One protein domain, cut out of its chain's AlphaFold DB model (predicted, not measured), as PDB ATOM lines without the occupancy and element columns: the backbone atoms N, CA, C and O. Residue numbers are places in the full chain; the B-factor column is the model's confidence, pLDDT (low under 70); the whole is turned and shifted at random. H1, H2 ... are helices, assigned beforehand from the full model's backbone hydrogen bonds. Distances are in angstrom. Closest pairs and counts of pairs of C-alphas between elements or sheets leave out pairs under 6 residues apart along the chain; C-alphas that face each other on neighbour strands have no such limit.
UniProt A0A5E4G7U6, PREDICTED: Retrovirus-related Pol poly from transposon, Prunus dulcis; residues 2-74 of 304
ATOM      1  N   ALA A   2      99.321 100.622 139.684       62.34
ATOM      2  CA  ALA A   2     100.707 100.135 139.759       62.34
ATOM      3  C   ALA A   2     101.240  99.504 138.452       62.34
ATOM      4  O   ALA A   2     102.307  99.888 137.996       62.34
ATOM      5  N   TRP A   3     100.458  98.633 137.800       70.19
ATOM      6  CA  TRP A   3     100.850  97.974 136.542       70.19
ATOM      7  C   TRP A   3     101.086  98.940 135.368       70.19
ATOM      8  O   TRP A   3     101.858  98.644 134.462       70.19
ATOM      9  N   LEU A   4     100.423 100.097 135.363       63.50
ATOM     10  CA  LEU A   4     100.547 101.080 134.291       63.50
ATOM     11  C   LEU A   4     101.798 101.937 134.493       63.50
ATOM     12  O   LEU A   4     102.543 102.170 133.548       63.50
ATOM     13  N   LEU A   5     102.069 102.330 135.743       65.44
ATOM     14  CA  LEU A   5     103.267 103.080 136.130       65.44
ATOM     15  C   LEU A   5     104.561 102.288 135.887       65.44
ATOM     16  O   LEU A   5     105.587 102.891 135.599       65.44
ATOM     17  N   THR A   6     104.510 100.953 135.953       66.56
ATOM     18  CA  THR A   6     105.667 100.083 135.677       66.56
ATOM     19  C   THR A   6     105.993  99.933 134.191       66.56
ATOM     20  O   THR A   6     107.108  99.553 133.853       66.56
ATOM     21  N   VAL A   7     105.034 100.201 133.300       69.69
ATOM     22  CA  VAL A   7     105.197 100.020 131.844       69.69
ATOM     23  C   VAL A   7     105.528 101.340 131.140       69.69
ATOM     24  O   VAL A   7     106.141 101.346 130.074       69.69
ATOM     25  N   ILE A   8     105.155 102.477 131.731       70.31
ATOM     26  CA  ILE A   8     105.392 103.803 131.155       70.31
ATOM     27  C   ILE A   8     106.704 104.425 131.647       70.31
ATOM     28  O   ILE A   8     107.133 104.234 132.778       70.31
ATOM     29  N   THR A   9     107.339 105.231 130.796       70.94
ATOM     30  CA  THR A   9     108.572 105.954 131.152       70.94
ATOM     31  C   THR A   9     108.366 106.871 132.359       70.94
ATOM     32  O   THR A   9     107.325 107.521 132.452       70.94
ATOM     33  N   GLN A  10     109.385 107.038 133.209       62.59
ATOM     34  CA  GLN A  10     109.303 107.858 134.430       62.59
ATOM     35  C   GLN A  10     108.823 109.303 134.178       62.59
ATOM     36  O   GLN A  10     108.051 109.856 134.955       62.59
ATOM     37  N   ALA A  11     109.221 109.908 133.055       57.22
ATOM     38  CA  ALA A  11     108.784 111.253 132.669       57.22
ATOM     39  C   ALA A  11     107.273 111.345 132.380       57.22
ATOM     40  O   ALA A  11     106.674 112.409 132.530       57.22
ATOM     41  N   LEU A  12     106.670 110.233 131.960       66.19
ATOM     42  CA  LEU A  12     105.239 110.092 131.721       66.19
ATOM     43  C   LEU A  12     104.513 109.689 133.015       66.19
ATOM     44  O   LEU A  12     103.472 110.259 133.328       66.19
ATOM     45  N   ALA A  13     105.113 108.808 133.820       64.12
ATOM     46  CA  ALA A  13     104.618 108.433 135.145       64.12
ATOM     47  C   ALA A  13     104.454 109.650 136.073       64.12
ATOM     48  O   ALA A  13     103.400 109.819 136.680       64.12
ATOM     49  N   ASN A  14     105.440 110.552 136.101       63.91
ATOM     50  CA  ASN A  14     105.409 111.778 136.908       63.91
ATOM     51  C   ASN A  14     104.309 112.768 136.499       63.91
ATOM     52  O   ASN A  14     103.974 113.665 137.265       63.91
ATOM     53  N   ARG A  15     103.764 112.635 135.288       64.88
ATOM     54  CA  ARG A  15     102.655 113.468 134.805       64.88
ATOM     55  C   ARG A  15     101.309 112.852 135.176       64.88
ATOM     56  O   ARG A  15     100.367 113.557 135.497       64.88
ATOM     57  N   ILE A  16     101.251 111.524 135.221       67.81
ATOM     58  CA  ILE A  16     100.005 110.768 135.327       67.81
ATOM     59  C   ILE A  16      99.720 110.239 136.747       67.81
ATOM     60  O   ILE A  16      98.612 109.801 137.052       67.81
ATOM     61  N   ILE A  17     100.691 110.342 137.652       66.38
ATOM     62  CA  ILE A  17     100.590 110.001 139.082       66.38
ATOM     63  C   ILE A  17      99.325 110.545 139.779       66.38
ATOM     64  O   ILE A  17      98.855 109.930 140.731       66.38
ATOM     65  N   TYR A  18      98.746 111.653 139.307       67.00
ATOM     66  CA  TYR A  18      97.581 112.292 139.930       67.00
ATOM     67  C   TYR A  18      96.216 111.817 139.409       67.00
ATOM     68  O   TYR A  18      95.189 112.313 139.880       67.00
ATOM     69  N   VAL A  19      96.174 110.914 138.428       66.50
ATOM     70  CA  VAL A  19      94.918 110.397 137.871       66.50
ATOM     71  C   VAL A  19      94.437 109.217 138.713       66.50
ATOM     72  O   VAL A  19      95.227 108.358 139.092       66.50
ATOM     73  N   ASP A  20      93.140 109.169 139.012       68.69
ATOM     74  CA  ASP A  20      92.581 108.204 139.969       68.69
ATOM     75  C   ASP A  20      92.234 106.859 139.300       68.69
ATOM     76  O   ASP A  20      92.268 105.807 139.944       68.69
ATOM     77  N   THR A  21      91.981 106.856 137.981       71.50
ATOM     78  CA  THR A  21      91.619 105.643 137.227       71.50
ATOM     79  C   THR A  21      92.547 105.359 136.033       71.50
ATOM     80  O   THR A  21      92.828 106.254 135.237       71.50
ATOM     81  N   PRO A  22      93.020 104.107 135.845       67.56
ATOM     82  CA  PRO A  22      93.876 103.744 134.707       67.56
ATOM     83  C   PRO A  22      93.200 103.962 133.348       67.56
ATOM     84  O   PRO A  22      93.869 104.166 132.341       67.56
ATOM     85  N   THR A  23      91.871 103.900 133.320       69.25
ATOM     86  CA  THR A  23      91.042 104.125 132.135       69.25
ATOM     87  C   THR A  23      91.103 105.574 131.665       69.25
ATOM     88  O   THR A  23      91.250 105.816 130.472       69.25
ATOM     89  N   GLU A  24      91.063 106.536 132.589       68.81
ATOM     90  CA  GLU A  24      91.195 107.962 132.266       68.81
ATOM     91  C   GLU A  24      92.601 108.279 131.743       68.81
ATOM     92  O   GLU A  24      92.755 109.006 130.765       68.81
ATOM     93  N   VAL A  25      93.626 107.650 132.327       72.94
ATOM     94  CA  VAL A  25      95.006 107.737 131.833       72.94
ATOM     95  C   VAL A  25      95.126 107.229 130.407       72.94
ATOM     96  O   VAL A  25      95.751 107.869 129.565       72.94
ATOM     97  N   TRP A  26      94.580 106.044 130.152       77.06
ATOM     98  CA  TRP A  26      94.669 105.426 128.841       77.06
ATOM     99  C   TRP A  26      93.967 106.276 127.780       77.06
ATOM    100  O   TRP A  26      94.539 106.484 126.714       77.06
ATOM    101  N   SER A  27      92.794 106.831 128.101       72.38
ATOM    102  CA  SER A  27      92.078 107.758 127.218       72.38
ATOM    103  C   SER A  27      92.914 109.003 126.910       72.38
ATOM    104  O   SER A  27      93.149 109.307 125.748       72.38
ATOM    105  N   ASP A  28      93.463 109.666 127.932       72.06
ATOM    106  CA  ASP A  28      94.289 110.870 127.758       72.06
ATOM    107  C   ASP A  28      95.565 110.592 126.941       72.06
ATOM    108  O   ASP A  28      95.989 111.400 126.111       72.06
ATOM    109  N   LEU A  29      96.185 109.424 127.129       77.06
ATOM    110  CA  LEU A  29      97.310 108.990 126.302       77.06
ATOM    111  C   LEU A  29      96.881 108.749 124.856       77.06
ATOM    112  O   LEU A  29      97.553 109.222 123.936       77.06
ATOM    113  N   GLN A  30      95.779 108.033 124.654       78.00
ATOM    114  CA  GLN A  30      95.244 107.712 123.338       78.00
ATOM    115  C   GLN A  30      94.910 108.981 122.542       78.00
ATOM    116  O   GLN A  30      95.296 109.074 121.374       78.00
ATOM    117  N   ASP A  31      94.308 109.982 123.182       79.88
ATOM    118  CA  ASP A  31      93.967 111.268 122.566       79.88
ATOM    119  C   ASP A  31      95.220 112.073 122.180       79.88
ATOM    120  O   ASP A  31      95.330 112.622 121.083       79.88
ATOM    121  N   ARG A  32      96.262 112.069 123.017       78.81
ATOM    122  CA  ARG A  32      97.547 112.698 122.655       78.81
ATOM    123  C   ARG A  32      98.218 111.996 121.486       78.81
ATOM    124  O   ARG A  32      98.828 112.651 120.637       78.81
ATOM    125  N   PHE A  33      98.177 110.666 121.465       79.00
ATOM    126  CA  PHE A  33      98.780 109.883 120.393       79.00
ATOM    127  C   PHE A  33      98.035 110.073 119.076       79.00
ATOM    128  O   PHE A  33      98.691 110.212 118.042       79.00
ATOM    129  N   SER A  34      96.703 110.146 119.099       77.06
ATOM    130  CA  SER A  34      95.898 110.386 117.902       77.06
ATOM    131  C   SER A  34      96.183 111.768 117.301       77.06
ATOM    132  O   SER A  34      96.431 111.867 116.096       77.06
ATOM    133  N   ILE A  35      96.290 112.817 118.123       81.75
ATOM    134  CA  ILE A  35      96.637 114.171 117.662       81.75
ATOM    135  C   ILE A  35      98.069 114.214 117.111       81.75
ATOM    136  O   ILE A  35      98.301 114.723 116.014       81.75
ATOM    137  N   ARG A  36      99.045 113.625 117.815       80.38
ATOM    138  CA  ARG A  36     100.445 113.556 117.345       80.38
ATOM    139  C   ARG A  36     100.581 112.810 116.024       80.38
ATOM    140  O   ARG A  36     101.332 113.248 115.154       80.38
ATOM    141  N   LYS A  37      99.850 111.707 115.870       85.31
ATOM    142  CA  LYS A  37      99.781 110.952 114.619       85.31
ATOM    143  C   LYS A  37      99.189 111.814 113.507       85.31
ATOM    144  O   LYS A  37      99.799 111.933 112.451       85.31
ATOM    145  N   THR A  38      98.081 112.498 113.783       84.81
ATOM    146  CA  THR A  38      97.429 113.402 112.825       84.81
ATOM    147  C   THR A  38      98.366 114.524 112.384       84.81
ATOM    148  O   THR A  38      98.434 114.823 111.199       84.81
ATOM    149  N   ILE A  39      99.147 115.110 113.296       87.56
ATOM    150  CA  ILE A  39     100.172 116.116 112.969       87.56
ATOM    151  C   ILE A  39     101.262 115.531 112.061       87.56
ATOM    152  O   ILE A  39     101.679 116.196 111.114       87.56
ATOM    153  N   ALA A  40     101.733 114.314 112.344       82.62
ATOM    154  CA  ALA A  40     102.791 113.662 111.570       82.62
ATOM    155  C   ALA A  40     102.332 113.256 110.160       82.62
ATOM    156  O   ALA A  40     103.110 113.317 109.208       82.62
ATOM    157  N   GLU A  41     101.070 112.856 110.026       85.75
ATOM    158  CA  GLU A  41     100.456 112.454 108.758       85.75
ATOM    159  C   GLU A  41      99.912 113.648 107.960       85.75
ATOM    160  O   GLU A  41      99.634 113.513 106.765       85.75
ATOM    161  N   ASN A  42      99.790 114.826 108.582       84.00
ATOM    162  CA  ASN A  42      99.303 116.031 107.923       84.00
ATOM    163  C   ASN A  42     100.283 116.483 106.830       84.00
ATOM    164  O   ASN A  42     101.417 116.887 107.095       84.00
ATOM    165  N   LYS A  43      99.818 116.434 105.582       82.69
ATOM    166  CA  LYS A  43     100.528 116.917 104.397       82.69
ATOM    167  C   LYS A  43      99.718 118.042 103.770       82.69
ATOM    168  O   LYS A  43      98.498 117.947 103.684       82.69
ATOM    169  N   GLN A  44     100.405 119.071 103.274       76.44
ATOM    170  CA  GLN A  44      99.764 120.233 102.651       76.44
ATOM    171  C   GLN A  44      98.859 119.851 101.464       76.44
ATOM    172  O   GLN A  44      97.780 120.420 101.307       76.44
ATOM    173  N   GLY A  45      99.263 118.873 100.647       87.75
ATOM    174  CA  GLY A  45      98.471 118.416  99.502       87.75
ATOM    175  C   GLY A  45      98.123 119.564  98.551       87.75
ATOM    176  O   GLY A  45      99.002 120.321  98.149       87.75
ATOM    177  N   GLN A  46      96.836 119.695  98.221       81.81
ATOM    178  CA  GLN A  46      96.292 120.770  97.378       81.81
ATOM    179  C   GLN A  46      95.790 121.987  98.179       81.81
ATOM    180  O   GLN A  46      95.227 122.915  97.604       81.81
ATOM    181  N   GLN A  47      95.958 122.003  99.507       80.31
ATOM    182  CA  GLN A  47      95.497 123.118 100.334       80.31
ATOM    183  C   GLN A  47      96.376 124.355 100.130       80.31
ATOM    184  O   GLN A  47      97.605 124.262 100.026       80.31
ATOM    185  N   ILE A  48      95.754 125.537 100.160       80.00
ATOM    186  CA  ILE A  48      96.510 126.789 100.217       80.00
ATOM    187  C   ILE A  48      97.302 126.864 101.526       80.00
ATOM    188  O   ILE A  48      96.865 126.396 102.580       80.00
ATOM    189  N   VAL A  49      98.472 127.493 101.454       77.00
ATOM    190  CA  VAL A  49      99.457 127.554 102.546       77.00
ATOM    191  C   VAL A  49      98.833 128.041 103.860       77.00
ATOM    192  O   VAL A  49      99.084 127.456 104.914       77.00
ATOM    193  N   CYS A  50      97.972 129.060 103.799       76.81
ATOM    194  CA  CYS A  50      97.270 129.586 104.970       76.81
ATOM    195  C   CYS A  50      96.363 128.535 105.625       76.81
ATOM    196  O   CYS A  50      96.436 128.343 106.831       76.81
ATOM    197  N   GLN A  51      95.561 127.805 104.845       69.31
ATOM    198  CA  GLN A  51      94.646 126.784 105.372       69.31
ATOM    199  C   GLN A  51      95.400 125.615 106.006       69.31
ATOM    200  O   GLN A  51      95.051 125.179 107.104       69.31
ATOM    201  N   TYR A  52      96.467 125.147 105.355       78.44
ATOM    202  CA  TYR A  52      97.327 124.104 105.911       78.44
ATOM    203  C   TYR A  52      97.941 124.538 107.246       78.44
ATOM    204  O   TYR A  52      97.914 123.780 108.217       78.44
ATOM    205  N   TYR A  53      98.458 125.768 107.333       71.06
ATOM    206  CA  TYR A  53      99.070 126.248 108.568       71.06
ATOM    207  C   TYR A  53      98.076 126.520 109.683       71.06
ATOM    208  O   TYR A  53      98.394 126.202 110.826       71.06
ATOM    209  N   THR A  54      96.886 127.030 109.379       80.69
ATOM    210  CA  THR A  54      95.822 127.181 110.377       80.69
ATOM    211  C   THR A  54      95.409 125.821 110.937       80.69
ATOM    212  O   THR A  54      95.341 125.664 112.151       80.69
ATOM    213  N   LYS A  55      95.243 124.806 110.078       81.25
ATOM    214  CA  LYS A  55      94.935 123.429 110.500       81.25
ATOM    215  C   LYS A  55      96.062 122.799 111.316       81.25
ATOM    216  O   LYS A  55      95.828 122.113 112.303       81.25
ATOM    217  N   LEU A  56      97.309 123.003 110.905       84.50
ATOM    218  CA  LEU A  56      98.451 122.500 111.659       84.50
ATOM    219  C   LEU A  56      98.525 123.182 113.031       84.50
ATOM    220  O   LEU A  56      98.750 122.512 114.032       84.50
ATOM    221  N   LYS A  57      98.305 124.499 113.083       82.50
ATOM    222  CA  LYS A  57      98.296 125.289 114.315       82.50
ATOM    223  C   LYS A  57      97.184 124.843 115.265       82.50
ATOM    224  O   LYS A  57      97.488 124.632 116.431       82.50
ATOM    225  N   SER A  58      95.969 124.598 114.772       83.50
ATOM    226  CA  SER A  58      94.868 124.111 115.613       83.50
ATOM    227  C   SER A  58      95.180 122.755 116.254       83.50
ATOM    228  O   SER A  58      94.982 122.594 117.452       83.50
ATOM    229  N   LEU A  59      95.767 121.815 115.502       84.56
ATOM    230  CA  LEU A  59      96.200 120.515 116.040       84.56
ATOM    231  C   LEU A  59      97.296 120.660 117.112       84.56
ATOM    232  O   LEU A  59      97.331 119.913 118.089       84.56
ATOM    233  N   TRP A  60      98.212 121.615 116.937       85.19
ATOM    234  CA  TRP A  60      99.236 121.914 117.943       85.19
ATOM    235  C   TRP A  60      98.663 122.585 119.187       85.19
ATOM    236  O   TRP A  60      99.136 122.296 120.283       85.19
ATOM    237  N   ASP A  61      97.675 123.461 119.025       81.50
ATOM    238  CA  ASP A  61      96.998 124.110 120.144       81.50
ATOM    239  C   ASP A  61      96.226 123.079 120.967       81.50
ATOM    240  O   ASP A  61      96.423 123.022 122.178       81.50
ATOM    241  N   GLU A  62      95.484 122.172 120.316       83.44
ATOM    242  CA  GLU A  62      94.868 121.008 120.968       83.44
ATOM    243  C   GLU A  62      95.893 120.197 121.766       83.44
ATOM    244  O   GLU A  62      95.704 119.962 122.959       83.44
ATOM    245  N   LEU A  63      97.029 119.833 121.160       82.88
ATOM    246  CA  LEU A  63      98.086 119.099 121.862       82.88
ATOM    247  C   LEU A  63      98.680 119.894 123.043       82.88
ATOM    248  O   LEU A  63      99.037 119.312 124.072       82.88
ATOM    249  N   GLY A  64      98.784 121.215 122.898       75.25
ATOM    250  CA  GLY A  64      99.266 122.142 123.918       75.25
ATOM    251  C   GLY A  64      98.362 122.189 125.146       75.25
ATOM    252  O   GLY A  64      98.875 122.161 126.266       75.25
ATOM    253  N   PHE A  65      97.039 122.158 124.958       75.50
ATOM    254  CA  PHE A  65      96.085 122.035 126.062       75.50
ATOM    255  C   PHE A  65      96.353 120.756 126.863       75.50
ATOM    256  O   PHE A  65      96.568 120.829 128.074       75.50
ATOM    257  N   TYR A  66      96.503 119.604 126.196       67.38
ATOM    258  CA  TYR A  66      96.874 118.339 126.847       67.38
ATOM    259  C   TYR A  66      98.204 118.418 127.614       67.38
ATOM    260  O   TYR A  66      98.344 117.830 128.690       67.38
ATOM    261  N   GLN A  67      99.189 119.165 127.123       64.81
ATOM    262  CA  GLN A  67     100.467 119.344 127.818       64.81
ATOM    263  C   GLN A  67     100.368 120.242 129.057       64.81
ATOM    264  O   GLN A  67     101.013 119.936 130.062       64.81
ATOM    265  N   LEU A  68      99.546 121.292 129.006       55.34
ATOM    266  CA  LEU A  68      99.324 122.224 130.115       55.34
ATOM    267  C   LEU A  68      98.574 121.579 131.287       55.34
ATOM    268  O   LEU A  68      98.864 121.902 132.438       55.34
ATOM    269  N   TYR A  69      97.700 120.600 131.022       53.03
ATOM    270  CA  TYR A  69      96.948 119.885 132.064       53.03
ATOM    271  C   TYR A  69      97.810 119.071 133.051       53.03
ATOM    272  O   TYR A  69      97.293 118.593 134.056       53.03
ATOM    273  N   HIS A  70      99.112 118.904 132.787       53.47
ATOM    274  CA  HIS A  70     100.007 118.047 133.583       53.47
ATOM    275  C   HIS A  70     101.196 118.785 134.215       53.47
ATOM    276  O   HIS A  70     102.029 118.148 134.859       53.47
ATOM    277  N   THR A  71     101.322 120.102 134.016       43.44
ATOM    278  CA  THR A  71     102.484 120.886 134.486       43.44
ATOM    279  C   THR A  71     102.202 121.830 135.649       43.44
ATOM    280  O   THR A  71     103.156 122.348 136.220       43.44
ATOM    281  N   THR A  72     100.947 122.031 136.050       40.59
ATOM    282  CA  THR A  72     100.629 122.766 137.280       40.59
ATOM    283  C   THR A  72     100.095 121.792 138.329       40.59
ATOM    284  O   THR A  72      99.000 121.243 138.176       40.59
ATOM    285  N   PRO A  73     100.863 121.511 139.395       51.38
ATOM    286  CA  PRO A  73     100.329 120.762 140.511       51.38
ATOM    287  C   PRO A  73      99.298 121.648 141.229       51.38
ATOM    288  O   PRO A  73      99.582 122.797 141.549       51.38
ATOM    289  N   VAL A  74      98.129 121.069 141.512       53.31
ATOM    290  CA  VAL A  74      97.090 121.502 142.475       53.31
ATOM    291  C   VAL A  74      95.832 122.211 141.931       53.31
ATOM    292  O   VAL A  74      94.746 121.836 142.366       53.31
TER     293      VAL A  74
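Overview. This is residues 2 to 74 of the 304 residues of the protein "PREDICTED: Retrovirus-related Pol poly from transposon" of Prunus dulcis (UniProt A0A5E4G7U6). The model is a long helical hairpin, H3 and H4 side by side and running opposite ways, with a small head of two short helices, H1 and H2, near the end where H3 begins. The turn of the hairpin, residues 45 to 51, of which 49 to 51 belong to H4, sticks out at the far end. The printed part has 73 residues, with four named helices in the order H1, H2, H3, H4 and no named strand; the class is all helix. The whole is loose, with a radius of gyration of the C-alphas of 15.3 A, and elongated, spanning 47 by 25 by 18 A.

Along the chain. H1, residues 2 to 5, begins with C-alpha 2 at (100.707, 100.135, 139.759). H2 holds residues 10 to 16. H3, residues 22 to 41, is 28.2 A long from its first C-alpha, at (93.876, 103.744, 134.707), to its last. H4, residues 49 to 68, is 28.1 A long and ends with C-alpha 68 at (99.324, 122.224, 130.115).

Arrangement. H1 and H2 are close but not clearly touching; their closest C-alphas, of Leu 5 and Ala 13, are 5.6 A apart. H2 and H3 are also close but not clearly touching, with the closest C-alphas, of Ile 16 and Val 25, 6.8 A apart, at a steep tilt of 67 degrees. H3 and H4 form a hairpin: they touch, closest at the C-alphas of Arg 32 and Leu 63, 6.5 A apart, at a shallow tilt of 22 degrees, opposite ways. H1 and H2 are apart from H4. In H3 and H4 every O i to N i+4 pair is within hydrogen-bond range, in H2 2 of 3; H1 is too short for such a pair.

Size, cuts and confidence. The two C-alphas farthest apart, of Ala 2 and Ile 48, are 47.9 A apart. The printed part has no cut and no long link. Mean pLDDT of the printed part is 72.5, with residues 10 to 20 and 66 to 74 among those under 70.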